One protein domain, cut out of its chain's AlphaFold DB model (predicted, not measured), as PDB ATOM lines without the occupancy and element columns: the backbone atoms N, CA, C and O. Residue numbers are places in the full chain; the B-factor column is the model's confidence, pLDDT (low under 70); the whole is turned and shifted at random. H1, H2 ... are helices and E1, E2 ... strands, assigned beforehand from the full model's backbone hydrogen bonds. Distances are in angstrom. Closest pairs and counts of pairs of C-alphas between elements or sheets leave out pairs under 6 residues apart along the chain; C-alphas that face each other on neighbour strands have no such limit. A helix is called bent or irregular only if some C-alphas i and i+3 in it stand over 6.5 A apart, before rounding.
ATOM      1  N   ALA A  34     160.899 206.809 213.962       82.25
ATOM      2  CA  ALA A  34     161.910 206.527 212.948       82.25
ATOM      3  C   ALA A  34     161.548 207.145 211.584       82.25
ATOM      4  O   ALA A  34     162.371 207.833 210.985       82.25
ATOM      5  N   MET A  35     160.301 206.982 211.124       82.75
ATOM      6  CA  MET A  35     159.841 207.557 209.854       82.75
ATOM      7  C   MET A  35     159.869 209.095 209.856       82.75
ATOM      8  O   MET A  35     160.309 209.703 208.883       82.75
ATOM      9  N   GLU A  36     159.414 209.737 210.937       86.81
ATOM     10  CA  GLU A  36     159.457 211.203 211.049       86.81
ATOM     11  C   GLU A  36     160.898 211.735 211.115       86.81
ATOM     12  O   GLU A  36     161.194 212.774 210.523       86.81
ATOM     13  N   THR A  37     161.793 211.004 211.790       87.31
ATOM     14  CA  THR A  37     163.229 211.316 211.867       87.31
ATOM     15  C   THR A  37     163.878 211.239 210.493       87.31
ATOM     16  O   THR A  37     164.452 212.228 210.044       87.31
ATOM     17  N   ALA A  38     163.694 210.128 209.779       87.00
ATOM     18  CA  ALA A  38     164.243 209.953 208.441       87.00
ATOM     19  C   ALA A  38     163.729 211.023 207.460       87.00
ATOM     20  O   ALA A  38     164.523 211.629 206.746       87.00
ATOM     21  N   ALA A  39     162.430 211.343 207.474       90.38
ATOM     22  CA  ALA A  39     161.883 212.400 206.621       90.38
ATOM     23  C   ALA A  39     162.528 213.774 206.899       90.38
ATOM     24  O   ALA A  39     162.841 214.515 205.966       90.38
ATOM     25  N   ALA A  40     162.731 214.119 208.176       92.06
ATOM     26  CA  ALA A  40     163.390 215.365 208.564       92.06
ATOM     27  C   ALA A  40     164.867 215.391 208.143       92.06
ATOM     28  O   ALA A  40     165.341 216.406 207.632       92.06
ATOM     29  N   ASP A  41     165.581 214.283 208.325       89.31
ATOM     30  CA  ASP A  41     166.997 214.174 207.983       89.31
ATOM     31  C   ASP A  41     167.210 214.280 206.461       89.31
ATOM     32  O   ASP A  41     168.086 215.024 206.023       89.31
ATOM     33  N   VAL A  42     166.339 213.666 205.650       91.19
ATOM     34  CA  VAL A  42     166.341 213.815 204.180       91.19
ATOM     35  C   VAL A  42     166.141 215.279 203.767       91.19
ATOM     36  O   VAL A  42     166.844 215.775 202.891       91.19
ATOM     37  N   LEU A  43     165.244 216.027 204.418       93.50
ATOM     38  CA  LEU A  43     165.092 217.464 204.147       93.50
ATOM     39  C   LEU A  43     166.330 218.285 204.553       93.50
ATOM     40  O   LEU A  43     166.697 219.239 203.866       93.50
ATOM     41  N   LEU A  44     166.989 217.942 205.659       91.50
ATOM     42  CA  LEU A  44     168.206 218.633 206.103       91.50
ATOM     43  C   LEU A  44     169.421 218.331 205.215       91.50
ATOM     44  O   LEU A  44     170.351 219.139 205.190       91.50
ATOM     45  N   ALA A  45     169.400 217.203 204.503       89.94
ATOM     46  CA  ALA A  45     170.449 216.757 203.589       89.94
ATOM     47  C   ALA A  45     170.307 217.301 202.153       89.94
ATOM     48  O   ALA A  45     171.184 217.049 201.329       89.94
ATOM     49  N   VAL A  46     169.246 218.063 201.838       90.44
ATOM     50  CA  VAL A  46     169.065 218.653 200.497       90.44
ATOM     51  C   VAL A  46     170.288 219.516 200.141       90.44
ATOM     52  O   VAL A  46     170.577 220.482 200.857       90.44
ATOM     53  N   PRO A  47     171.008 219.198 199.050       84.12
ATOM     54  CA  PRO A  47     172.279 219.834 198.743       84.12
ATOM     55  C   PRO A  47     172.104 221.223 198.125       84.12
ATOM     56  O   PRO A  47     171.150 221.501 197.397       84.12
ATOM     57  N   GLY A  48     173.102 222.079 198.351       85.25
ATOM     58  CA  GLY A  48     173.221 223.361 197.661       85.25
ATOM     59  C   GLY A  48     172.067 224.336 197.946       85.25
ATOM     60  O   GLY A  48     171.382 224.213 198.961       85.25
ATOM     61  N   PRO A  49     171.849 225.333 197.069       82.94
ATOM     62  CA  PRO A  49     170.897 226.422 197.305       82.94
ATOM     63  C   PRO A  49     169.430 225.976 197.271       82.94
ATOM     64  O   PRO A  49     168.553 226.736 197.673       82.94
ATOM     65  N   ASP A  50     169.142 224.759 196.806       86.69
ATOM     66  CA  ASP A  50     167.791 224.203 196.835       86.69
ATOM     67  C   ASP A  50     167.385 223.720 198.233       86.69
ATOM     68  O   ASP A  50     166.202 223.475 198.449       86.69
ATOM     69  N   GLY A  51     168.321 223.586 199.180       89.31
ATOM     70  CA  GLY A  51     168.045 223.135 200.542       89.31
ATOM     71  C   GLY A  51     167.723 224.270 201.521       89.31
ATOM     72  O   GLY A  51     168.260 225.378 201.395       89.31
ATOM     73  N   PRO A  52     166.906 224.004 202.560       88.94
ATOM     74  CA  PRO A  52     166.566 225.008 203.565       88.94
ATOM     75  C   PRO A  52     167.778 225.446 204.392       88.94
ATOM     76  O   PRO A  52     167.790 226.564 204.890       88.94
ATOM     77  N   VAL A  53     168.802 224.601 204.537       84.62
ATOM     78  CA  VAL A  53     170.022 224.944 205.282       84.62
ATOM     79  C   VAL A  53     170.805 226.035 204.554       84.62
ATOM     80  O   VAL A  53     170.935 227.132 205.082       84.62
ATOM     81  N   ALA A  54     171.271 225.760 203.332       79.31
ATOM     82  CA  ALA A  54     172.107 226.699 202.584       79.31
ATOM     83  C   ALA A  54     171.356 227.993 202.227       79.31
ATOM     84  O   ALA A  54     171.950 229.066 202.167       79.31
ATOM     85  N   SER A  55     170.032 227.910 202.044       75.44
ATOM     86  CA  SER A  55     169.175 229.080 201.815       75.44
ATOM     87  C   SER A  55     169.166 230.078 202.986       75.44
ATOM     88  O   SER A  55     168.762 231.224 202.797       75.44
ATOM     89  N   GLY A  56     169.578 229.663 204.193       65.00
ATOM     90  CA  GLY A  56     169.637 230.516 205.385       65.00
ATOM     91  C   GLY A  56     170.965 231.257 205.584       65.00
ATOM     92  O   GLY A  56     171.002 232.235 206.328       65.00
ATOM     93  N   ASP A  57     172.044 230.853 204.910       58.66
ATOM     94  CA  ASP A  57     173.415 231.316 205.201       58.66
ATOM     95  C   ASP A  57     173.733 232.737 204.672       58.66
ATOM     96  O   ASP A  57     174.840 233.248 204.837       58.66
ATOM     97  N   GLY A  58     172.755 233.432 204.076       53.84
ATOM     98  CA  GLY A  58     172.897 234.760 203.457       53.84
ATOM     99  C   GLY A  58     172.989 235.967 204.409       53.84
ATOM    100  O   GLY A  58     172.715 237.088 203.985       53.84
ATOM    101  N   GLY A  59     173.323 235.776 205.690       47.62
ATOM    102  CA  GLY A  59     173.649 236.859 206.639       47.62
ATOM    103  C   GLY A  59     172.494 237.760 207.115       47.62
ATOM    104  O   GLY A  59     172.731 238.667 207.909       47.62
ATOM    105  N   GLY A  60     171.253 237.522 206.670       56.09
ATOM    106  CA  GLY A  60     170.092 238.383 206.952       56.09
ATOM    107  C   GLY A  60     169.032 237.834 207.920       56.09
ATOM    108  O   GLY A  60     168.059 238.535 208.181       56.09
ATOM    109  N   GLY A  61     169.177 236.609 208.443       71.50
ATOM    110  CA  GLY A  61     168.248 236.028 209.427       71.50
ATOM    111  C   GLY A  61     166.792 235.944 208.947       71.50
ATOM    112  O   GLY A  61     165.894 236.492 209.591       71.50
ATOM    113  N   GLY A  62     166.551 235.272 207.816       87.94
ATOM    114  CA  GLY A  62     165.211 235.120 207.238       87.94
ATOM    115  C   GLY A  62     164.218 234.446 208.194       87.94
ATOM    116  O   GLY A  62     164.597 233.715 209.113       87.94
ATOM    117  N   ARG A  63     162.917 234.668 207.988       94.06
ATOM    118  CA  ARG A  63     161.853 234.042 208.791       94.06
ATOM    119  C   ARG A  63     161.415 232.713 208.180       94.06
ATOM    120  O   ARG A  63     160.878 232.691 207.075       94.06
ATOM    121  N   MET A  64     161.573 231.629 208.935       95.44
ATOM    122  CA  MET A  64     161.171 230.273 208.547       95.44
ATOM    123  C   MET A  64     159.913 229.839 209.300       95.44
ATOM    124  O   MET A  64     159.873 229.903 210.531       95.44
ATOM    125  N   LEU A  65     158.919 229.325 208.576       96.94
ATOM    126  CA  LEU A  65     157.761 228.645 209.155       96.94
ATOM    127  C   LEU A  65     157.924 227.120 209.069       96.94
ATOM    128  O   LEU A  65     157.848 226.545 207.989       96.94
ATOM    129  N   CYS A  66     158.075 226.442 210.205       96.44
ATOM    130  CA  CYS A  66     158.083 224.981 210.269       96.44
ATOM    131  C   CYS A  66     156.698 224.439 210.638       96.44
ATOM    132  O   CYS A  66     156.256 224.586 211.781       96.44
ATOM    133  N   VAL A  67     156.037 223.792 209.678       96.12
ATOM    134  CA  VAL A  67     154.688 223.231 209.801       96.12
ATOM    135  C   VAL A  67     154.734 221.749 210.155       96.12
ATOM    136  O   VAL A  67     155.415 220.966 209.489       96.12
ATOM    137  N   ASP A  68     153.999 221.389 211.208       92.38
ATOM    138  CA  ASP A  68     153.810 220.024 211.714       92.38
ATOM    139  C   ASP A  68     155.124 219.269 212.031       92.38
ATOM    140  O   ASP A  68     155.201 218.042 211.978       92.38
ATOM    141  N   ASP A  69     156.163 220.008 212.442       90.12
ATOM    142  CA  ASP A  69     157.411 219.474 213.015       90.12
ATOM    143  C   ASP A  69     157.179 218.973 214.459       90.12
ATOM    144  O   ASP A  69     157.530 219.618 215.458       90.12
ATOM    145  N   ALA A  70     156.515 217.820 214.562       83.69
ATOM    146  CA  ALA A  70     155.986 217.266 215.807       83.69
ATOM    147  C   ALA A  70     157.065 216.998 216.870       83.69
ATOM    148  O   ALA A  70     156.856 217.298 218.047       83.69
ATOM    149  N   HIS A  71     158.238 216.513 216.469       86.88
ATOM    150  CA  HIS A  71     159.327 216.159 217.388       86.88
ATOM    151  C   HIS A  71     160.457 217.205 217.437       86.88
ATOM    152  O   HIS A  71     161.475 216.985 218.092       86.88
ATOM    153  N   ARG A  72     160.271 218.376 216.802       88.75
ATOM    154  CA  ARG A  72     161.304 219.421 216.652       88.75
ATOM    155  C   ARG A  72     162.584 218.909 215.980       88.75
ATOM    156  O   ARG A  72     163.682 219.356 216.317       88.75
ATOM    157  N   LEU A  73     162.445 217.965 215.056       88.56
ATOM    158  CA  LEU A  73     163.567 217.309 214.382       88.56
ATOM    159  C   LEU A  73     164.240 218.256 213.386       88.56
ATOM    160  O   LEU A  73     165.466 218.231 213.261       88.56
ATOM    161  N   LEU A  74     163.441 219.124 212.750       90.19
ATOM    162  CA  LEU A  74     163.897 220.158 211.817       90.19
ATOM    163  C   LEU A  74     164.181 221.483 212.508       90.19
ATOM    164  O   LEU A  74     165.263 222.048 212.384       90.19
ATOM    165  N   SER A  75     163.193 222.000 213.235       91.06
ATOM    166  CA  SER A  75     163.236 223.362 213.762       91.06
ATOM    167  C   SER A  75     164.306 223.555 214.831       91.06
ATOM    168  O   SER A  75     164.707 224.689 215.081       91.06
ATOM    169  N   ARG A  76     164.787 222.481 215.472       89.81
ATOM    170  CA  ARG A  76     165.988 222.536 216.312       89.81
ATOM    171  C   ARG A  76     167.227 222.787 215.450       89.81
ATOM    172  O   ARG A  76     167.878 223.810 215.622       89.81
ATOM    173  N   THR A  77     167.479 221.914 214.478       88.62
ATOM    174  CA  THR A  77     168.654 221.987 213.598       88.62
ATOM    175  C   THR A  77     168.714 223.305 212.822       88.62
ATOM    176  O   THR A  77     169.769 223.924 212.734       88.62
ATOM    177  N   LEU A  78     167.580 223.779 212.292       89.81
ATOM    178  CA  LEU A  78     167.519 225.037 211.535       89.81
ATOM    179  C   LEU A  78     167.835 226.272 212.397       89.81
ATOM    180  O   LEU A  78     168.386 227.238 211.877       89.81
ATOM    181  N   ARG A  79     167.521 226.245 213.702       89.50
ATOM    182  CA  ARG A  79     167.914 227.311 214.641       89.50
ATOM    183  C   ARG A  79     169.400 227.246 214.974       89.50
ATOM    184  O   ARG A  79     170.057 228.279 215.003       89.50
ATOM    185  N   GLU A  80     169.920 226.045 215.219       87.00
ATOM    186  CA  GLU A  80     171.322 225.824 215.599       87.00
ATOM    187  C   GLU A  80     172.301 226.214 214.486       87.00
ATOM    188  O   GLU A  80     173.368 226.747 214.777       87.00
ATOM    189  N   ARG A  81     171.930 226.017 213.214       81.38
ATOM    190  CA  ARG A  81     172.766 226.405 212.065       81.38
ATOM    191  C   ARG A  81     172.805 227.921 211.797       81.38
ATOM    192  O   ARG A  81     173.586 228.355 210.966       81.38
ATOM    193  N   GLY A  82     172.017 228.737 212.509       64.06
ATOM    194  CA  GLY A  82     172.175 230.200 212.553       64.06
ATOM    195  C   GLY A  82     171.581 231.019 211.394       64.06
ATOM    196  O   GLY A  82     171.648 232.244 211.447       64.06
ATOM    197  N   GLY A  83     170.964 230.389 210.384       81.88
ATOM    198  CA  GLY A  83     170.444 231.079 209.188       81.88
ATOM    199  C   GLY A  83     168.981 231.551 209.246       81.88
ATOM    200  O   GLY A  83     168.573 232.417 208.469       81.88
ATOM    201  N   TRP A  84     168.174 231.016 210.171       90.88
ATOM    202  CA  TRP A  84     166.727 231.266 210.216       90.88
ATOM    203  C   TRP A  84     166.213 231.663 211.598       90.88
ATOM    204  O   TRP A  84     166.485 231.008 212.604       90.88
ATOM    205  N   SER A  85     165.320 232.652 211.625       92.56
ATOM    206  CA  SER A  85     164.378 232.847 212.723       92.56
ATOM    207  C   SER A  85     163.192 231.896 212.541       92.56
ATOM    208  O   SER A  85     162.302 232.129 211.719       92.56
ATOM    209  N   VAL A  86     163.207 230.774 213.267       94.00
ATOM    210  CA  VAL A  86     162.244 229.678 213.078       94.00
ATOM    211  C   VAL A  86     161.021 229.826 213.980       94.00
ATOM    212  O   VAL A  86     161.123 229.780 215.211       94.00
ATOM    213  N   THR A  87     159.845 229.880 213.360       95.00
ATOM    214  CA  THR A  87     158.534 229.777 214.009       95.00
ATOM    215  C   THR A  87     157.912 228.422 213.696       95.00
ATOM    216  O   THR A  87     157.877 228.006 212.544       95.00
ATOM    217  N   ASN A  88     157.398 227.727 214.710       94.69
ATOM    218  CA  ASN A  88     156.676 226.474 214.509       94.69
ATOM    219  C   ASN A  88     155.169 226.721 214.488       94.69
ATOM    220  O   ASN A  88     154.640 227.414 215.356       94.69
ATOM    221  N   TRP A  89     154.474 226.062 213.568       94.94
ATOM    222  CA  TRP A  89     153.024 225.933 213.592       94.94
ATOM    223  C   TRP A  89     152.653 224.454 213.544       94.94
ATOM    224  O   TRP A  89     153.198 223.701 212.745       94.94
ATOM    225  N   ASN A  90     151.756 224.030 214.431       93.56
ATOM    226  CA  ASN A  90     151.189 222.688 214.409       93.56
ATOM    227  C   ASN A  90     149.670 222.816 214.506       93.56
ATOM    228  O   ASN A  90     149.172 223.543 215.375       93.56
ATOM    229  N   ARG A  91     148.940 222.088 213.658       93.44
ATOM    230  CA  ARG A  91     147.474 221.982 213.786       93.44
ATOM    231  C   ARG A  91     147.090 221.246 215.069       93.44
ATOM    232  O   ARG A  91     146.157 221.638 215.770       93.44
ATOM    233  N   PHE A  92     147.847 220.200 215.379       94.56
ATOM    234  CA  PHE A  92     147.647 219.352 216.545       94.56
ATOM    235  C   PHE A  92     148.489 219.833 217.724       94.56
ATOM    236  O   PHE A  92     149.675 220.147 217.584       94.56
ATOM    237  N   SER A  93     147.875 219.850 218.900       95.06
ATOM    238  CA  SER A  93     148.565 220.034 220.169       95.06
ATOM    239  C   SER A  93     149.496 218.864 220.445       95.06
ATOM    240  O   SER A  93     149.244 217.728 220.047       95.06
ATOM    241  N   ARG A  94     150.584 219.168 221.140       90.19
ATOM    242  CA  ARG A  94     151.579 218.229 221.653       90.19
ATOM    243  C   ARG A  94     151.739 218.476 223.146       90.19
ATOM    244  O   ARG A  94     151.403 219.561 223.619       90.19
ATOM    245  N   LYS A  95     152.306 217.513 223.874       83.56
ATOM    246  CA  LYS A  95     152.541 217.620 225.328       83.56
ATOM    247  C   LYS A  95     153.079 218.978 225.799       83.56
ATOM    248  O   LYS A  95     152.673 219.457 226.848       83.56
ATOM    249  N   ASP A  96     153.985 219.593 225.038       84.44
ATOM    250  CA  ASP A  96     154.658 220.848 225.389       84.44
ATOM    251  C   ASP A  96     154.196 222.064 224.564       84.44
ATOM    252  O   ASP A  96     154.753 223.154 224.706       84.44
ATOM    253  N   ARG A  97     153.235 221.894 223.647       89.62
ATOM    254  CA  ARG A  97     152.840 222.939 222.693       89.62
ATOM    255  C   ARG A  97     151.361 222.881 222.367       89.62
ATOM    256  O   ARG A  97     150.843 221.862 221.920       89.62
ATOM    257  N   ARG A  98     150.701 224.028 222.463       92.25
ATOM    258  CA  ARG A  98     149.312 224.169 222.036       92.25
ATOM    259  C   ARG A  98     149.220 224.237 220.509       92.25
ATOM    260  O   ARG A  98     149.959 224.996 219.884       92.25
ATOM    261  N   GLY A  99     148.314 223.455 219.928       93.75
ATOM    262  CA  GLY A  99     147.983 223.522 218.507       93.75
ATOM    263  C   GLY A  99     147.212 224.797 218.162       93.75
ATOM    264  O   GLY A  99     146.663 225.473 219.040       93.75
ATOM    265  N   ALA A 100     147.157 225.130 216.877       94.12
ATOM    266  CA  ALA A 100     146.386 226.262 216.374       94.12
ATOM    267  C   ALA A 100     145.770 225.939 215.006       94.12
ATOM    268  O   ALA A 100     146.428 225.296 214.186       94.12
ATOM    269  N   PRO A 101     144.546 226.415 214.711       92.69
ATOM    270  CA  PRO A 101     143.879 226.112 213.443       92.69
ATOM    271  C   PRO A 101     144.521 226.827 212.243       92.69
ATOM    272  O   PRO A 101     144.221 226.498 211.102       92.69
ATOM    273  N   ARG A 102     145.402 227.800 212.504       91.19
ATOM    274  CA  ARG A 102     146.103 228.613 211.509       91.19
ATOM    275  C   ARG A 102     147.502 229.004 212.000       91.19
ATOM    276  O   ARG A 102     147.720 229.001 213.221       91.19
ATOM    277  N   PRO A 103     148.439 229.335 211.094       92.62
ATOM    278  CA  PRO A 103     149.761 229.800 211.476       92.62
ATOM    279  C   PRO A 103     149.692 231.114 212.269       92.62
ATOM    280  O   PRO A 103     148.717 231.858 212.161       92.62
ATOM    281  N   PRO A 104     150.735 231.449 213.049       91.00
ATOM    282  CA  PRO A 104     150.791 232.718 213.764       91.00
ATOM    283  C   PRO A 104     150.665 233.926 212.826       91.00
ATOM    284  O   PRO A 104     151.315 233.985 211.774       91.00
ATOM    285  N   ALA A 105     149.862 234.905 213.246       88.00
ATOM    286  CA  ALA A 105     149.735 236.203 212.591       88.00
ATOM    287  C   ALA A 105     151.030 237.033 212.710       88.00
ATOM    288  O   ALA A 105     151.950 236.687 213.451       88.00
ATOM    289  N   GLY A 106     151.106 238.138 211.963       87.94
ATOM    290  CA  GLY A 106     152.273 239.024 211.915       87.94
ATOM    291  C   GLY A 106     152.879 239.137 210.520       87.94
ATOM    292  O   GLY A 106     152.219 238.867 209.515       87.94
ATOM    293  N   ALA A 107     154.148 239.523 210.449       88.38
ATOM    294  CA  ALA A 107     154.845 239.703 209.182       88.38
ATOM    295  C   ALA A 107     155.009 238.381 208.404       88.38
ATOM    296  O   ALA A 107     155.013 237.302 208.997       88.38
ATOM    297  N   ALA A 108     155.117 238.476 207.076       92.50
ATOM    298  CA  ALA A 108     155.211 237.311 206.198       92.50
ATOM    299  C   ALA A 108     156.523 236.535 206.397       92.50
ATOM    300  O   ALA A 108     157.577 237.125 206.643       92.50
ATOM    301  N   PHE A 109     156.466 235.216 206.259       95.44
ATOM    302  CA  PHE A 109     157.640 234.352 206.252       95.44
ATOM    303  C   PHE A 109     158.372 234.444 204.911       95.44
ATOM    304  O   PHE A 109     157.769 234.736 203.876       95.44
ATOM    305  N   ASP A 110     159.676 234.190 204.943       94.88
ATOM    306  CA  ASP A 110     160.533 234.132 203.757       94.88
ATOM    307  C   ASP A 110     160.569 232.726 203.161       94.88
ATOM    308  O   ASP A 110     160.694 232.564 201.945       94.88
ATOM    309  N   ALA A 111     160.432 231.724 204.029       96.00
ATOM    310  CA  ALA A 111     160.426 230.320 203.674       96.00
ATOM    311  C   ALA A 111     159.534 229.488 204.607       96.00
ATOM    312  O   ALA A 111     159.219 229.905 205.727       96.00
ATOM    313  N   ALA A 112     159.157 228.289 204.160       97.56
ATOM    314  CA  ALA A 112     158.426 227.325 204.973       97.56
ATOM    315  C   ALA A 112     158.885 225.877 204.746       97.56
ATOM    316  O   ALA A 112     159.282 225.498 203.650       97.56
ATOM    317  N   THR A 113     158.760 225.033 205.766       97.62
ATOM    318  CA  THR A 113     158.852 223.570 205.639       97.62
ATOM    319  C   THR A 113     157.518 222.956 206.039       97.62
ATOM    320  O   THR A 113     156.986 223.313 207.090       97.62
ATOM    321  N   VAL A 114     157.002 222.006 205.267       96.94
ATOM    322  CA  VAL A 114     155.709 221.355 205.491       96.94
ATOM    323  C   VAL A 114     155.901 219.851 205.578       96.94
ATOM    324  O   VAL A 114     156.197 219.197 204.578       96.94
ATOM    325  N   ARG A 115     155.709 219.289 206.778       95.25
ATOM    326  CA  ARG A 115     155.598 217.838 206.925       95.25
ATOM    327  C   ARG A 115     154.314 217.392 206.244       95.25
ATOM    328  O   ARG A 115     153.258 217.922 206.573       95.25
ATOM    329  N   LEU A 116     154.387 216.421 205.336       92.62
ATOM    330  CA  LEU A 116     153.202 215.942 204.623       92.62
ATOM    331  C   LEU A 116     152.122 215.448 205.614       92.62
ATOM    332  O   LEU A 116     152.389 214.492 206.349       92.62
ATOM    333  N   PRO A 117     150.926 216.071 205.658       90.44
ATOM    334  CA  PRO A 117     149.831 215.625 206.514       90.44
ATOM    335  C   PRO A 117     149.229 214.294 206.039       90.44
ATOM    336  O   PRO A 117     149.311 213.963 204.856       90.44
ATOM    337  N   PRO A 118     148.534 213.546 206.914       84.56
ATOM    338  CA  PRO A 118     148.066 212.189 206.610       84.56
ATOM    339  C   PRO A 118     146.924 212.118 205.584       84.56
ATOM    340  O   PRO A 118     146.561 211.027 205.151       84.56
ATOM    341  N   THR A 119     146.311 213.248 205.214       87.75
ATOM    342  CA  THR A 119     145.231 213.287 204.218       87.75
ATOM    343  C   THR A 119     145.451 214.422 203.227       87.75
ATOM    344  O   THR A 119     145.883 215.509 203.611       87.75
ATOM    345  N   LYS A 120     145.059 214.210 201.962       88.00
ATOM    346  CA  LYS A 120     145.086 215.253 200.920       88.00
ATOM    347  C   LYS A 120     144.288 216.500 201.324       88.00
ATOM    348  O   LYS A 120     144.701 217.618 201.061       88.00
ATOM    349  N   ALA A 121     143.165 216.299 202.013       89.25
ATOM    350  CA  ALA A 121     142.313 217.371 202.514       89.25
ATOM    351  C   ALA A 121     143.021 218.242 203.572       89.25
ATOM    352  O   ALA A 121     142.997 219.466 203.473       89.25
ATOM    353  N   ALA A 122     143.683 217.622 204.559       90.38
ATOM    354  CA  ALA A 122     144.482 218.353 205.547       90.38
ATOM    355  C   ALA A 122     145.690 219.043 204.898       90.38
ATOM    356  O   ALA A 122     146.007 220.178 205.247       90.38
ATOM    357  N   PHE A 123     146.327 218.374 203.935       91.62
ATOM    358  CA  PHE A 123     147.446 218.916 203.173       91.62
ATOM    359  C   PHE A 123     147.066 220.175 202.393       91.62
ATOM    360  O   PHE A 123     147.752 221.187 202.508       91.62
ATOM    361  N   ALA A 124     145.936 220.153 201.683       90.56
ATOM    362  CA  ALA A 124     145.440 221.311 200.952       90.56
ATOM    363  C   ALA A 124     145.220 222.519 201.877       90.56
ATOM    364  O   ALA A 124     145.721 223.605 201.597       90.56
ATOM    365  N   VAL A 125     144.544 222.326 203.016       90.56
ATOM    366  CA  VAL A 125     144.317 223.407 203.995       90.56
ATOM    367  C   VAL A 125     145.640 223.948 204.544       90.56
ATOM    368  O   VAL A 125     145.817 225.163 204.619       90.56
ATOM    369  N   ALA A 126     146.585 223.066 204.889       93.12
ATOM    370  CA  ALA A 126     147.899 223.472 205.374       93.12
ATOM    371  C   ALA A 126     148.658 224.306 204.330       93.12
ATOM    372  O   ALA A 126     149.218 225.343 204.675       93.12
ATOM    373  N   LEU A 127     148.632 223.909 203.054       93.31
ATOM    374  CA  LEU A 127     149.292 224.647 201.977       93.31
ATOM    375  C   LEU A 127     148.654 226.008 201.703       93.31
ATOM    376  O   LEU A 127     149.391 226.980 201.551       93.31
ATOM    377  N   VAL A 128     147.320 226.120 201.700       92.81
ATOM    378  CA  VAL A 128     146.661 227.435 201.585       92.81
ATOM    379  C   VAL A 128     147.060 228.334 202.760       92.81
ATOM    380  O   VAL A 128     147.376 229.506 202.561       92.81
ATOM    381  N   ALA A 129     147.128 227.784 203.976       93.06
ATOM    382  CA  ALA A 129     147.529 228.535 205.163       93.06
ATOM    383  C   ALA A 129     148.995 228.979 205.127       93.06
ATOM    384  O   ALA A 129     149.310 230.111 205.496       93.06
ATOM    385  N   VAL A 130     149.892 228.130 204.628       94.94
ATOM    386  CA  VAL A 130     151.292 228.503 204.396       94.94
ATOM    387  C   VAL A 130     151.387 229.583 203.323       94.94
ATOM    388  O   VAL A 130     152.029 230.602 203.561       94.94
ATOM    389  N   ALA A 131     150.717 229.419 202.181       94.38
ATOM    390  CA  ALA A 131     150.751 230.383 201.081       94.38
ATOM    391  C   ALA A 131     150.220 231.769 201.487       94.38
ATOM    392  O   ALA A 131     150.748 232.785 201.034       94.38
ATOM    393  N   ALA A 132     149.227 231.824 202.381       92.81
ATOM    394  CA  ALA A 132     148.694 233.067 202.941       92.81
ATOM    395  C   ALA A 132     149.677 233.797 203.879       92.81
ATOM    396  O   ALA A 132     149.524 234.995 204.131       92.81
ATOM    397  N   ARG A 133     150.685 233.095 204.413       93.50
ATOM    398  CA  ARG A 133     151.670 233.639 205.366       93.50
ATOM    399  C   ARG A 133     153.076 233.750 204.782       93.50
ATOM    400  O   ARG A 133     153.927 234.387 205.398       93.50
ATOM    401  N   LEU A 134     153.321 233.166 203.617       94.56
ATOM    402  CA  LEU A 134     154.589 233.195 202.898       94.56
ATOM    403  C   LEU A 134     154.601 234.355 201.890       94.56
ATOM    404  O   LEU A 134     153.599 234.622 201.224       94.56
ATOM    405  N   ARG A 135     155.725 235.071 201.775       94.50
ATOM    406  CA  ARG A 135     155.855 236.158 200.790       94.50
ATOM    407  C   ARG A 135     155.775 235.636 199.352       94.50
ATOM    408  O   ARG A 135     156.149 234.496 199.085       94.50
ATOM    409  N   ALA A 136     155.361 236.496 198.420       95.25
ATOM    410  CA  ALA A 136     155.487 236.233 196.985       95.25
ATOM    411  C   ALA A 136     156.925 235.820 196.623       95.25
ATOM    412  O   ALA A 136     157.884 236.444 197.094       95.25
ATOM    413  N   GLY A 137     157.073 234.742 195.851       95.19
ATOM    414  CA  GLY A 137     158.371 234.155 195.507       95.19
ATOM    415  C   GLY A 137     159.094 233.450 196.664       95.19
ATOM    416  O   GLY A 137     160.235 233.023 196.495       95.19
ATOM    417  N   GLY A 138     158.485 233.354 197.850       95.12
ATOM    418  CA  GLY A 138     159.022 232.591 198.976       95.12
ATOM    419  C   GLY A 138     158.998 231.090 198.695       95.12
ATOM    420  O   GLY A 138     158.129 230.601 197.973       95.12
ATOM    421  N   VAL A 139     159.945 230.350 199.269       95.62
ATOM    422  CA  VAL A 139     160.105 228.910 199.007       95.62
ATOM    423  C   VAL A 139     159.425 228.088 200.097       95.62
ATOM    424  O   VAL A 139     159.582 228.376 201.284       95.62
ATOM    425  N   ALA A 140     158.703 227.043 199.703       96.75
ATOM    426  CA  ALA A 140     158.217 226.014 200.608       96.75
ATOM    427  C   ALA A 140     158.821 224.649 200.251       96.75
ATOM    428  O   ALA A 140     158.866 224.257 199.085       96.75
ATOM    429  N   TRP A 141     159.268 223.919 201.272       97.19
ATOM    430  CA  TRP A 141     159.718 222.535 201.151       97.19
ATOM    431  C   TRP A 141     158.688 221.591 201.743       97.19
ATOM    432  O   TRP A 141     158.415 221.655 202.941       97.19
ATOM    433  N   ILE A 142     158.142 220.695 200.932       96.62
ATOM    434  CA  ILE A 142     157.221 219.651 201.382       96.62
ATOM    435  C   ILE A 142     158.004 218.349 201.462       96.62
ATOM    436  O   ILE A 142     158.676 217.976 200.504       96.62
ATOM    437  N   TYR A 143     157.930 217.657 202.593       95.56
ATOM    438  CA  TYR A 143     158.730 216.457 202.826       95.56
ATOM    439  C   TYR A 143     157.914 215.357 203.510       95.56
ATOM    440  O   TYR A 143     157.008 215.621 204.311       95.56
ATOM    441  N   GLY A 144     158.230 214.109 203.176       93.19
ATOM    442  CA  GLY A 144     157.536 212.928 203.683       93.19
ATOM    443  C   GLY A 144     158.010 211.644 203.009       93.19
ATOM    444  O   GLY A 144     158.924 211.661 202.184       93.19
ATOM    445  N   ALA A 145     157.385 210.528 203.373       89.44
ATOM    446  CA  ALA A 145     157.668 209.217 202.805       89.44
ATOM    447  C   ALA A 145     156.785 208.907 201.586       89.44
ATOM    448  O   ALA A 145     155.651 209.381 201.467       89.44
ATOM    449  N   ASP A 146     157.252 208.006 200.724       87.94
ATOM    450  CA  ASP A 146     156.494 207.496 199.571       87.94
ATOM    451  C   ASP A 146     155.171 206.862 199.992       87.94
ATOM    452  O   ASP A 146     154.132 207.080 199.371       87.94
ATOM    453  N   ARG A 147     155.193 206.136 201.113       83.44
ATOM    454  CA  ARG A 147     154.008 205.502 201.708       83.44
ATOM    455  C   ARG A 147     152.987 206.509 202.242       83.44
ATOM    456  O   ARG A 147     151.837 206.140 202.460       83.44
ATOM    457  N   GLU A 148     153.392 207.756 202.450       86.75
ATOM    458  CA  GLU A 148     152.498 208.860 202.810       86.75
ATOM    459  C   GLU A 148     151.982 209.608 201.573       86.75
ATOM    460  O   GLU A 148     151.112 210.466 201.693       86.75
ATOM    461  N   GLY A 149     152.471 209.253 200.381       88.50
ATOM    462  CA  GLY A 149     152.011 209.791 199.105       88.50
ATOM    463  C   GLY A 149     152.798 210.997 198.597       88.50
ATOM    464  O   GLY A 149     152.312 211.666 197.689       88.50
ATOM    465  N   ILE A 150     153.999 211.263 199.130       90.12
ATOM    466  CA  ILE A 150     154.796 212.455 198.785       90.12
ATOM    467  C   ILE A 150     155.045 212.607 197.277       90.12
ATOM    468  O   ILE A 150     154.951 213.711 196.750       90.12
ATOM    469  N   ARG A 151     155.266 211.507 196.545       85.69
ATOM    470  CA  ARG A 151     155.493 211.557 195.089       85.69
ATOM    471  C   ARG A 151     154.253 211.959 194.295       85.69
ATOM    472  O   ARG A 151     154.374 212.545 193.230       85.69
ATOM    473  N   GLY A 152     153.061 211.694 194.826       84.25
ATOM    474  CA  GLY A 152     151.810 212.144 194.213       84.25
ATOM    475  C   GLY A 152     151.555 213.642 194.392       84.25
ATOM    476  O   GLY A 152     150.619 214.171 193.796       84.25
ATOM    477  N   CYS A 153     152.348 214.333 195.220       84.38
ATOM    478  CA  CYS A 153     152.168 215.759 195.451       84.38
ATOM    479  C   CYS A 153     152.661 216.629 194.288       84.38
ATOM    480  O   CYS A 153     152.205 217.760 194.180       84.38
ATOM    481  N   GLU A 154     153.554 216.119 193.435       78.00
ATOM    482  CA  GLU A 154     154.149 216.878 192.327       78.00
ATOM    483  C   GLU A 154     153.138 217.186 191.214       78.00
ATOM    484  O   GLU A 154     153.155 218.282 190.663       78.00
ATOM    485  N   THR A 155     152.232 216.249 190.911       70.25
ATOM    486  CA  THR A 155     151.304 216.362 189.773       70.25
ATOM    487  C   THR A 155     149.933 216.922 190.149       70.25
ATOM    488  O   THR A 155     149.409 217.753 189.420       70.25
ATOM    489  N   ASP A 156     149.361 216.500 191.283       64.12
ATOM    490  CA  ASP A 156     147.952 216.774 191.638       64.12
ATOM    491  C   ASP A 156     147.767 217.169 193.118       64.12
ATOM    492  O   ASP A 156     146.684 217.026 193.695       64.12
ATOM    493  N   GLY A 157     148.849 217.567 193.794       66.25
ATOM    494  CA  GLY A 157     148.857 217.721 195.251       66.25
ATOM    495  C   GLY A 157     148.607 219.124 195.781       66.25
ATOM    496  O   GLY A 157     148.159 219.254 196.924       66.25
ATOM    497  N   LEU A 158     148.937 220.164 195.013       83.12
ATOM    498  CA  LEU A 158     148.921 221.535 195.520       83.12
ATOM    499  C   LEU A 158     147.603 222.241 195.179       83.12
ATOM    500  O   LEU A 158     147.104 222.090 194.068       83.12
ATOM    501  N   PRO A 159     147.040 223.034 196.105       87.38
ATOM    502  CA  PRO A 159     145.867 223.848 195.812       87.38
ATOM    503  C   PRO A 159     146.135 224.855 194.689       87.38
ATOM    504  O   PRO A 159     147.166 225.538 194.690       87.38
ATOM    505  N   ASP A 160     145.178 224.999 193.776       86.75
ATOM    506  CA  ASP A 160     145.310 225.853 192.596       86.75
ATOM    507  C   ASP A 160     145.755 227.279 192.937       86.75
ATOM    508  O   ASP A 160     145.193 227.964 193.793       86.75
ATOM    509  N   GLY A 161     146.785 227.746 192.231       88.62
ATOM    510  CA  GLY A 161     147.276 229.117 192.331       88.62
ATOM    511  C   GLY A 161     148.059 229.455 193.601       88.62
ATOM    512  O   GLY A 161     148.503 230.596 193.709       88.62
ATOM    513  N   THR A 162     148.273 228.513 194.525       92.69
ATOM    514  CA  THR A 162     149.062 228.762 195.747       92.69
ATOM    515  C   THR A 162     150.571 228.719 195.508       92.69
ATOM    516  O   THR A 162     151.295 229.600 195.977       92.69
ATOM    517  N   PHE A 163     151.035 227.735 194.739       94.25
ATOM    518  CA  PHE A 163     152.449 227.497 194.459       94.25
ATOM    519  C   PHE A 163     152.694 227.179 192.975       94.25
ATOM    520  O   PHE A 163     151.803 226.703 192.274       94.25
ATOM    521  N   GLU A 164     153.915 227.439 192.525       93.62
ATOM    522  CA  GLU A 164     154.469 227.164 191.195       93.62
ATOM    523  C   GLU A 164     155.909 226.633 191.325       93.62
ATOM    524  O   GLU A 164     156.406 226.474 192.442       93.62
ATOM    525  N   ASP A 165     156.575 226.330 190.202       92.19
ATOM    526  CA  ASP A 165     157.944 225.773 190.180       92.19
ATOM    527  C   ASP A 165     158.103 224.567 191.130       92.19
ATOM    528  O   ASP A 165     159.006 224.498 191.967       92.19
ATOM    529  N   VAL A 166     157.142 223.643 191.046       92.69
ATOM    530  CA  VAL A 166     157.075 222.447 191.884       92.69
ATOM    531  C   VAL A 166     157.996 221.393 191.287       92.69
ATOM    532  O   VAL A 166     157.797 220.979 190.147       92.69
ATOM    533  N   ARG A 167     158.998 220.963 192.054       91.94
ATOM    534  CA  ARG A 167     159.939 219.919 191.630       91.94
ATOM    535  C   ARG A 167     160.462 219.115 192.808       91.94
ATOM    536  O   ARG A 167     160.676 219.659 193.896       91.94
ATOM    537  N   VAL A 168     160.734 217.833 192.588       93.50
ATOM    538  CA  VAL A 168     161.509 217.021 193.537       93.50
ATOM    539  C   VAL A 168     162.968 217.494 193.529       93.50
ATOM    540  O   VAL A 168     163.637 217.433 192.502       93.50
ATOM    541  N   VAL A 169     163.467 217.972 194.672       93.38
ATOM    542  CA  VAL A 169     164.860 218.454 194.822       93.38
ATOM    543  C   VAL A 169     165.768 217.454 195.519       93.38
ATOM    544  O   VAL A 169     166.989 217.544 195.422       93.38
ATOM    545  N   HIS A 170     165.182 216.494 196.228       92.50
ATOM    546  CA  HIS A 170     165.925 215.417 196.853       92.50
ATOM    547  C   HIS A 170     165.018 214.211 197.069       92.50
ATOM    548  O   HIS A 170     163.839 214.360 197.394       92.50
ATOM    549  N   ALA A 171     165.568 213.020 196.889       90.25
ATOM    550  CA  ALA A 171     164.903 211.768 197.189       90.25
ATOM    551  C   ALA A 171     165.947 210.763 197.660       90.25
ATOM    552  O   ALA A 171     167.070 210.744 197.152       90.25
ATOM    553  N   VAL A 172     165.563 209.945 198.630       86.31
ATOM    554  CA  VAL A 172     166.399 208.877 199.170       86.31
ATOM    555  C   VAL A 172     165.592 207.599 199.091       86.31
ATOM    556  O   VAL A 172     164.492 207.506 199.645       86.31
ATOM    557  N   ASP A 173     166.132 206.634 198.357       81.06
ATOM    558  CA  ASP A 173     165.518 205.326 198.236       81.06
ATOM    559  C   ASP A 173     165.774 204.479 199.477       81.06
ATOM    560  O   ASP A 173     166.725 204.673 200.237       81.06
ATOM    561  N   HIS A 174     164.886 203.513 199.672       70.56
ATOM    562  CA  HIS A 174     164.980 202.548 200.748       70.56
ATOM    563  C   HIS A 174     166.367 201.870 200.815       70.56
ATOM    564  O   HIS A 174     166.890 201.411 199.799       70.56
ATOM    565  N   GLY A 175     166.946 201.785 202.018       59.88
ATOM    566  CA  GLY A 175     168.245 201.148 202.273       59.88
ATOM    567  C   GLY A 175     169.478 201.998 201.935       59.88
ATOM    568  O   GLY A 175     170.598 201.557 202.189       59.88
ATOM    569  N   ALA A 176     169.303 203.212 201.402       59.53
ATOM    570  CA  ALA A 176     170.401 204.156 201.210       59.53
ATOM    571  C   ALA A 176     170.749 204.894 202.519       59.53
ATOM    572  O   ALA A 176     169.877 205.212 203.330       59.53
ATOM    573  N   GLY A 177     172.040 205.169 202.732       56.38
ATOM    574  CA  GLY A 177     172.496 206.032 203.826       56.38
ATOM    575  C   GLY A 177     172.175 207.503 203.547       56.38
ATOM    576  O   GLY A 177     172.194 207.933 202.396       56.38
ATOM    577  N   ILE A 178     171.903 208.278 204.598       60.41
ATOM    578  CA  ILE A 178     171.735 209.734 204.500       60.41
ATOM    579  C   ILE A 178     173.081 210.377 204.849       60.41
ATOM    580  O   ILE A 178     173.474 210.422 206.016       60.41
ATOM    581  N   GLU A 179     173.825 210.841 203.844       54.12
ATOM    582  CA  GLU A 179     175.090 211.549 204.071       54.12
ATOM    583  C   GLU A 179     174.848 212.914 204.748       54.12
ATOM    584  O   GLU A 179     173.919 213.643 204.407       54.12
ATOM    585  N   GLY A 180     175.698 213.285 205.714       52.41
ATOM    586  CA  GLY A 180     175.681 214.622 206.328       52.41
ATOM    587  C   GLY A 180     174.726 214.824 207.515       52.41
ATOM    588  O   GLY A 180     174.623 215.952 208.013       52.41
ATOM    589  N   VAL A 181     174.069 213.767 208.013       52.50
ATOM    590  CA  VAL A 181     173.268 213.814 209.250       52.50
ATOM    591  C   VAL A 181     173.753 212.766 210.256       52.50
ATOM    592  O   VAL A 181     173.480 211.575 210.138       52.50
ATOM    593  N   ASP A 182     174.475 213.224 211.281       43.44
ATOM    594  CA  ASP A 182     175.102 212.391 212.321       43.44
ATOM    595  C   ASP A 182     174.097 211.978 213.419       43.44
ATOM    596  O   ASP A 182     174.231 212.320 214.593       43.44
ATOM    597  N   ARG A 183     172.996 211.324 213.021       52.91
ATOM    598  CA  ARG A 183     171.963 210.808 213.948       52.91
ATOM    599  C   ARG A 183     171.836 209.285 213.960       52.91
ATOM    600  O   ARG A 183     170.990 208.765 214.680       52.91
ATOM    601  N   GLY A 184     172.662 208.560 213.200       41.88
ATOM    602  CA  GLY A 184     172.649 207.090 213.184       41.88
ATOM    603  C   GLY A 184     171.325 206.468 212.715       41.88
ATOM    604  O   GLY A 184     171.085 205.289 212.962       41.88
ATOM    605  N   ALA A 185     170.452 207.244 212.063       42.84
ATOM    606  CA  ALA A 185     169.182 206.759 211.548       42.84
ATOM    607  C   ALA A 185     169.429 205.969 210.258       42.84
ATOM    608  O   ALA A 185     169.574 206.536 209.176       42.84
ATOM    609  N   HIS A 186     169.492 204.644 210.368       46.00
ATOM    610  CA  HIS A 186     169.342 203.786 209.201       46.00
ATOM    611  C   HIS A 186     167.872 203.798 208.768       46.00
ATOM    612  O   HIS A 186     166.974 203.602 209.586       46.00
ATOM    613  N   VAL A 187     167.629 204.017 207.474       49.88
ATOM    614  CA  VAL A 187     166.329 203.765 206.847       49.88
ATOM    615  C   VAL A 187     166.130 202.246 206.831       49.88
ATOM    616  O   VAL A 187     166.562 201.560 205.906       49.88
ATOM    617  N   GLU A 188     165.560 201.693 207.901       50.78
ATOM    618  CA  GLU A 188     165.177 200.280 207.957       50.78
ATOM    619  C   GLU A 188     164.108 199.961 206.893       50.78
ATOM    620  O   GLU A 188     163.359 200.840 206.457       50.78
ATOM    621  N   ASP A 189     163.954 198.686 206.504       51.03
ATOM    622  CA  ASP A 189     162.877 198.193 205.605       51.03
ATOM    623  C   ASP A 189     161.476 198.701 206.007       51.03
ATOM    624  O   ASP A 189     160.553 198.876 205.193       51.03
ATOM    625  N   SER A 190     161.322 198.986 207.298       51.16
ATOM    626  CA  SER A 190     160.108 199.479 207.922       51.16
ATOM    627  C   SER A 190     159.783 200.946 207.586       51.16
ATOM    628  O   SER A 190     158.590 201.282 207.575       51.16
ATOM    629  N   THR A 191     160.767 201.789 207.239       58.62
ATOM    630  CA  THR A 191     160.601 203.243 207.024       58.62
ATOM    631  C   THR A 191     160.358 203.641 205.560       58.62
ATOM    632  O   THR A 191     159.541 204.527 205.319       58.62
ATOM    633  N   GLY A 192     160.916 202.910 204.584       73.38
ATOM    634  CA  GLY A 192     160.679 203.123 203.143       73.38
ATOM    635  C   GLY A 192     161.457 204.294 202.521       73.38
ATOM    636  O   GLY A 192     162.358 204.837 203.144       73.38
ATOM    637  N   SER A 193     161.125 204.663 201.279       87.56
ATOM    638  CA  SER A 193     161.749 205.781 200.549       87.56
ATOM    639  C   SER A 193     161.121 207.138 200.901       87.56
ATOM    640  O   SER A 193     159.949 207.211 201.290       87.56
ATOM    641  N   PHE A 194     161.884 208.215 200.708       91.44
ATOM    642  CA  PHE A 194     161.512 209.588 201.060       91.44
ATOM    643  C   PHE A 194     161.769 210.563 199.914       91.44
ATOM    644  O   PHE A 194     162.670 210.356 199.100       91.44
ATOM    645  N   ALA A 195     161.024 211.667 199.900       93.94
ATOM    646  CA  ALA A 195     161.241 212.750 198.950       93.94
ATOM    647  C   ALA A 195     161.021 214.129 199.579       93.94
ATOM    648  O   ALA A 195     160.301 214.294 200.569       93.94
ATOM    649  N   VAL A 196     161.634 215.125 198.945       96.19
ATOM    650  CA  VAL A 196     161.485 216.546 199.239       96.19
ATOM    651  C   VAL A 196     161.094 217.257 197.956       96.19
ATOM    652  O   VAL A 196     161.842 217.258 196.977       96.19
ATOM    653  N   LEU A 197     159.933 217.901 197.981       95.19
ATOM    654  CA  LEU A 197     159.494 218.810 196.939       95.19
ATOM    655  C   LEU A 197     159.850 220.229 197.349       95.19
ATOM    656  O   LEU A 197     159.600 220.639 198.481       95.19
ATOM    657  N   ARG A 198     160.387 220.989 196.403       95.06
ATOM    658  CA  ARG A 198     160.513 222.437 196.494       95.06
ATOM    659  C   ARG A 198     159.412 223.053 195.648       95.06
ATOM    660  O   ARG A 198     159.204 222.626 194.515       95.06
ATOM    661  N   CYS A 199     158.742 224.060 196.184       95.00
ATOM    662  CA  CYS A 199     157.796 224.876 195.444       95.00
ATOM    663  C   CYS A 199     157.944 226.354 195.820       95.00
ATOM    664  O   CYS A 199     158.469 226.702 196.881       95.00
ATOM    665  N   VAL A 200     157.513 227.234 194.923       95.62
ATOM    666  CA  VAL A 200     157.626 228.688 195.056       95.62
ATOM    667  C   VAL A 200     156.230 229.277 195.182       95.62
ATOM    668  O   VAL A 200     155.334 228.940 194.417       95.62
ATOM    669  N   ARG A 201     156.008 230.144 196.172       96.56
ATOM    670  CA  ARG A 201     154.739 230.863 196.341       96.56
ATOM    671  C   ARG A 201     154.545 231.770 195.121       96.56
ATOM    672  O   ARG A 201     155.404 232.617 194.874       96.56
ATOM    673  N   THR A 202     153.416 231.625 194.423       96.06
ATOM    674  CA  THR A 202     153.027 232.448 193.250       96.06
ATOM    675  C   THR A 202     152.970 233.943 193.591       96.06
ATOM    676  O   THR A 202     153.188 234.329 194.730       96.06
ATOM    677  N   ASP A 203     152.650 234.849 192.674       94.50
ATOM    678  CA  ASP A 203     152.350 236.254 193.014       94.50
ATOM    679  C   ASP A 203     150.860 236.501 193.322       94.50
ATOM    680  O   ASP A 203     150.507 237.544 193.882       94.50
ATOM    681  N   LYS A 204     149.998 235.510 193.058       92.25
ATOM    682  CA  LYS A 204     148.538 235.610 193.161       92.25
ATOM    683  C   LYS A 204     148.069 236.060 194.555       92.25
ATOM    684  O   LYS A 204     148.682 235.713 195.575       92.25
ATOM    685  N   PRO A 205     146.968 236.827 194.636       86.94
ATOM    686  CA  PRO A 205     146.381 237.205 195.914       86.94
ATOM    687  C   PRO A 205     145.874 235.962 196.652       86.94
ATOM    688  O   PRO A 205     145.253 235.085 196.054       86.94
ATOM    689  N   MET A 206     146.142 235.893 197.955       86.50
ATOM    690  CA  MET A 206     145.676 234.808 198.822       86.50
ATOM    691  C   MET A 206     144.477 235.269 199.646       86.50
ATOM    692  O   MET A 206     144.336 236.457 199.943       86.50
ATOM    693  N   THR A 207     143.634 234.318 200.053       75.00
ATOM    694  CA  THR A 207     142.611 234.558 201.074       75.00
ATOM    695  C   THR A 207     143.252 235.160 202.324       75.00
ATOM    696  O   THR A 207     144.351 234.765 202.723       75.00
ATOM    697  N   ARG A 208     142.555 236.106 202.961       69.50
ATOM    698  CA  ARG A 208     142.955 236.619 204.272       69.50
ATOM    699  C   ARG A 208     143.043 235.465 205.272       69.50
ATOM    700  O   ARG A 208     142.139 234.644 205.359       69.50
ATOM    701  N   ASP A 209     144.106 235.451 206.071       68.50
ATOM    702  CA  ASP A 209     144.342 234.418 207.093       68.50
ATOM    703  C   ASP A 209     143.167 234.259 208.085       68.50
ATOM    704  O   ASP A 209     142.898 233.169 208.581       68.50
ATOM    705  N   GLU A 210     142.432 235.342 208.347       70.62
ATOM    706  CA  GLU A 210     141.268 235.365 209.243       70.62
ATOM    707  C   GLU A 210     140.070 234.570 208.700       70.62
ATOM    708  O   GLU A 210     139.356 233.948 209.483       70.62
ATOM    709  N   ASP A 211     139.907 234.527 207.377       76.94
ATOM    710  CA  ASP A 211     138.782 233.872 206.698       76.94
ATOM    711  C   ASP A 211     139.143 232.457 206.218       76.94
ATOM    712  O   ASP A 211     138.322 231.743 205.641       76.94
ATOM    713  N   LEU A 212     140.392 232.030 206.435       79.88
ATOM    714  CA  LEU A 212     140.933 230.827 205.815       79.88
ATOM    715  C   LEU A 212     140.139 229.579 206.188       79.88
ATOM    716  O   LEU A 212     139.745 228.819 205.310       79.88
ATOM    717  N   LEU A 213     139.888 229.374 207.482       82.00
ATOM    718  CA  LEU A 213     139.147 228.201 207.937       82.00
ATOM    719  C   LEU A 213     137.668 228.270 207.524       82.00
ATOM    720  O   LEU A 213     137.079 227.245 207.187       82.00
TER     721      LEU A 213
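What this domain is: This is residues 34 to 213 of the 496 residues of the protein "Hypothetical protein" of Micromonas pusilla (UniProt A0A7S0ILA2). A strongly twisted sheet of six strands runs through the middle, with H3 and H4 over one face and H1 and H2 over the other, in three layers. H5, the last element, is off the sheet beside H3. The printed part has 180 residues, with five named helices and six named strands in the order H1 E1 H2 E2 E3 H3 E4 H4 E5 E6 H5. The sheet's order is E2 E1 E3 E4 E6 E5, mixed, and the class is mixed, helices and strands. The whole is compact, with a radius of gyration of the C-alphas of 15.2 A and spans of 44 by 36 by 36 A.

Where its parts are: H1, residues 34 to 44, begins at C-alpha 34 (161.910, 206.527, 212.948) and is 15.3 A long. E1 is residues 62 to 67, H2 75 to 80, E2 84 to 89 and E3 109 to 115. H3, residues 120 to 133, is 20.0 A long, and E4, residues 134 to 145, is 24.2 A long and bends by 112 degrees at residue 137. H4 is residues 150 to 156. E5, residues 163 to 172, is 23.7 A long and bends by 54 degrees at residue 166; E6, residues 194 to 201, is 22.8 A long. H5, residues 209 to 213, ends at C-alpha 213 (139.147, 228.201, 207.937); it is irregular, with C-alphas 210 and 213 at 7.6 A.

How they stand to each other: E2 and E1 are parallel neighbours, with N 87 and O 64 at 2.8 A. E1 and E3 are parallel, with N 113 and O 65 at 2.8 A, and so are E3 and E4, with N 114 and O 141 at 2.7 A. E6 is antiparallel to E4, with N 197 and O 142 at 2.8 A. E6 is antiparallel to E5 too, in a hairpin, with N 196 and O 170 at 2.8 A. E1, H2, E2 and E3, H3, E4 are strand-helix-strand units, two parallel neighbour strands with a helix between; E4, H4, E5 is a split one, with E6 between its strands. The three crossovers are right-handed. H1 is over E4 and E6 at a height over the sheet of 7.1 A; its closest C-alphas to E4 are those of Ala 39 and Gly 144, 5.3 A. H4 is on the opposite face, over E6 at 8.5 A. H3 touches H5 with residues 128 to 133 alone, the closest C-alphas being those of Ala 132 and Asp 209, 6.2 A. Each O i to N i+4 pair is within hydrogen-bond range in H1, H2 and H3; H4 has 0 of 3, with 1 of 4 O i to N i+3 pairs, and H5 0 of 1, with 1 of 2.

The domain as a whole: The farthest C-alphas, those of Gly 175 and Asp 211, are 44.3 A apart. The printed part has no cut. The links H1 to E1, E2 to E3 and E5 to E6 are long. The mean pLDDT of the printed part is 84.6; residues 56 to 60, 82, 156 to 157, 175 to 191 and 208 to 209 are under 70.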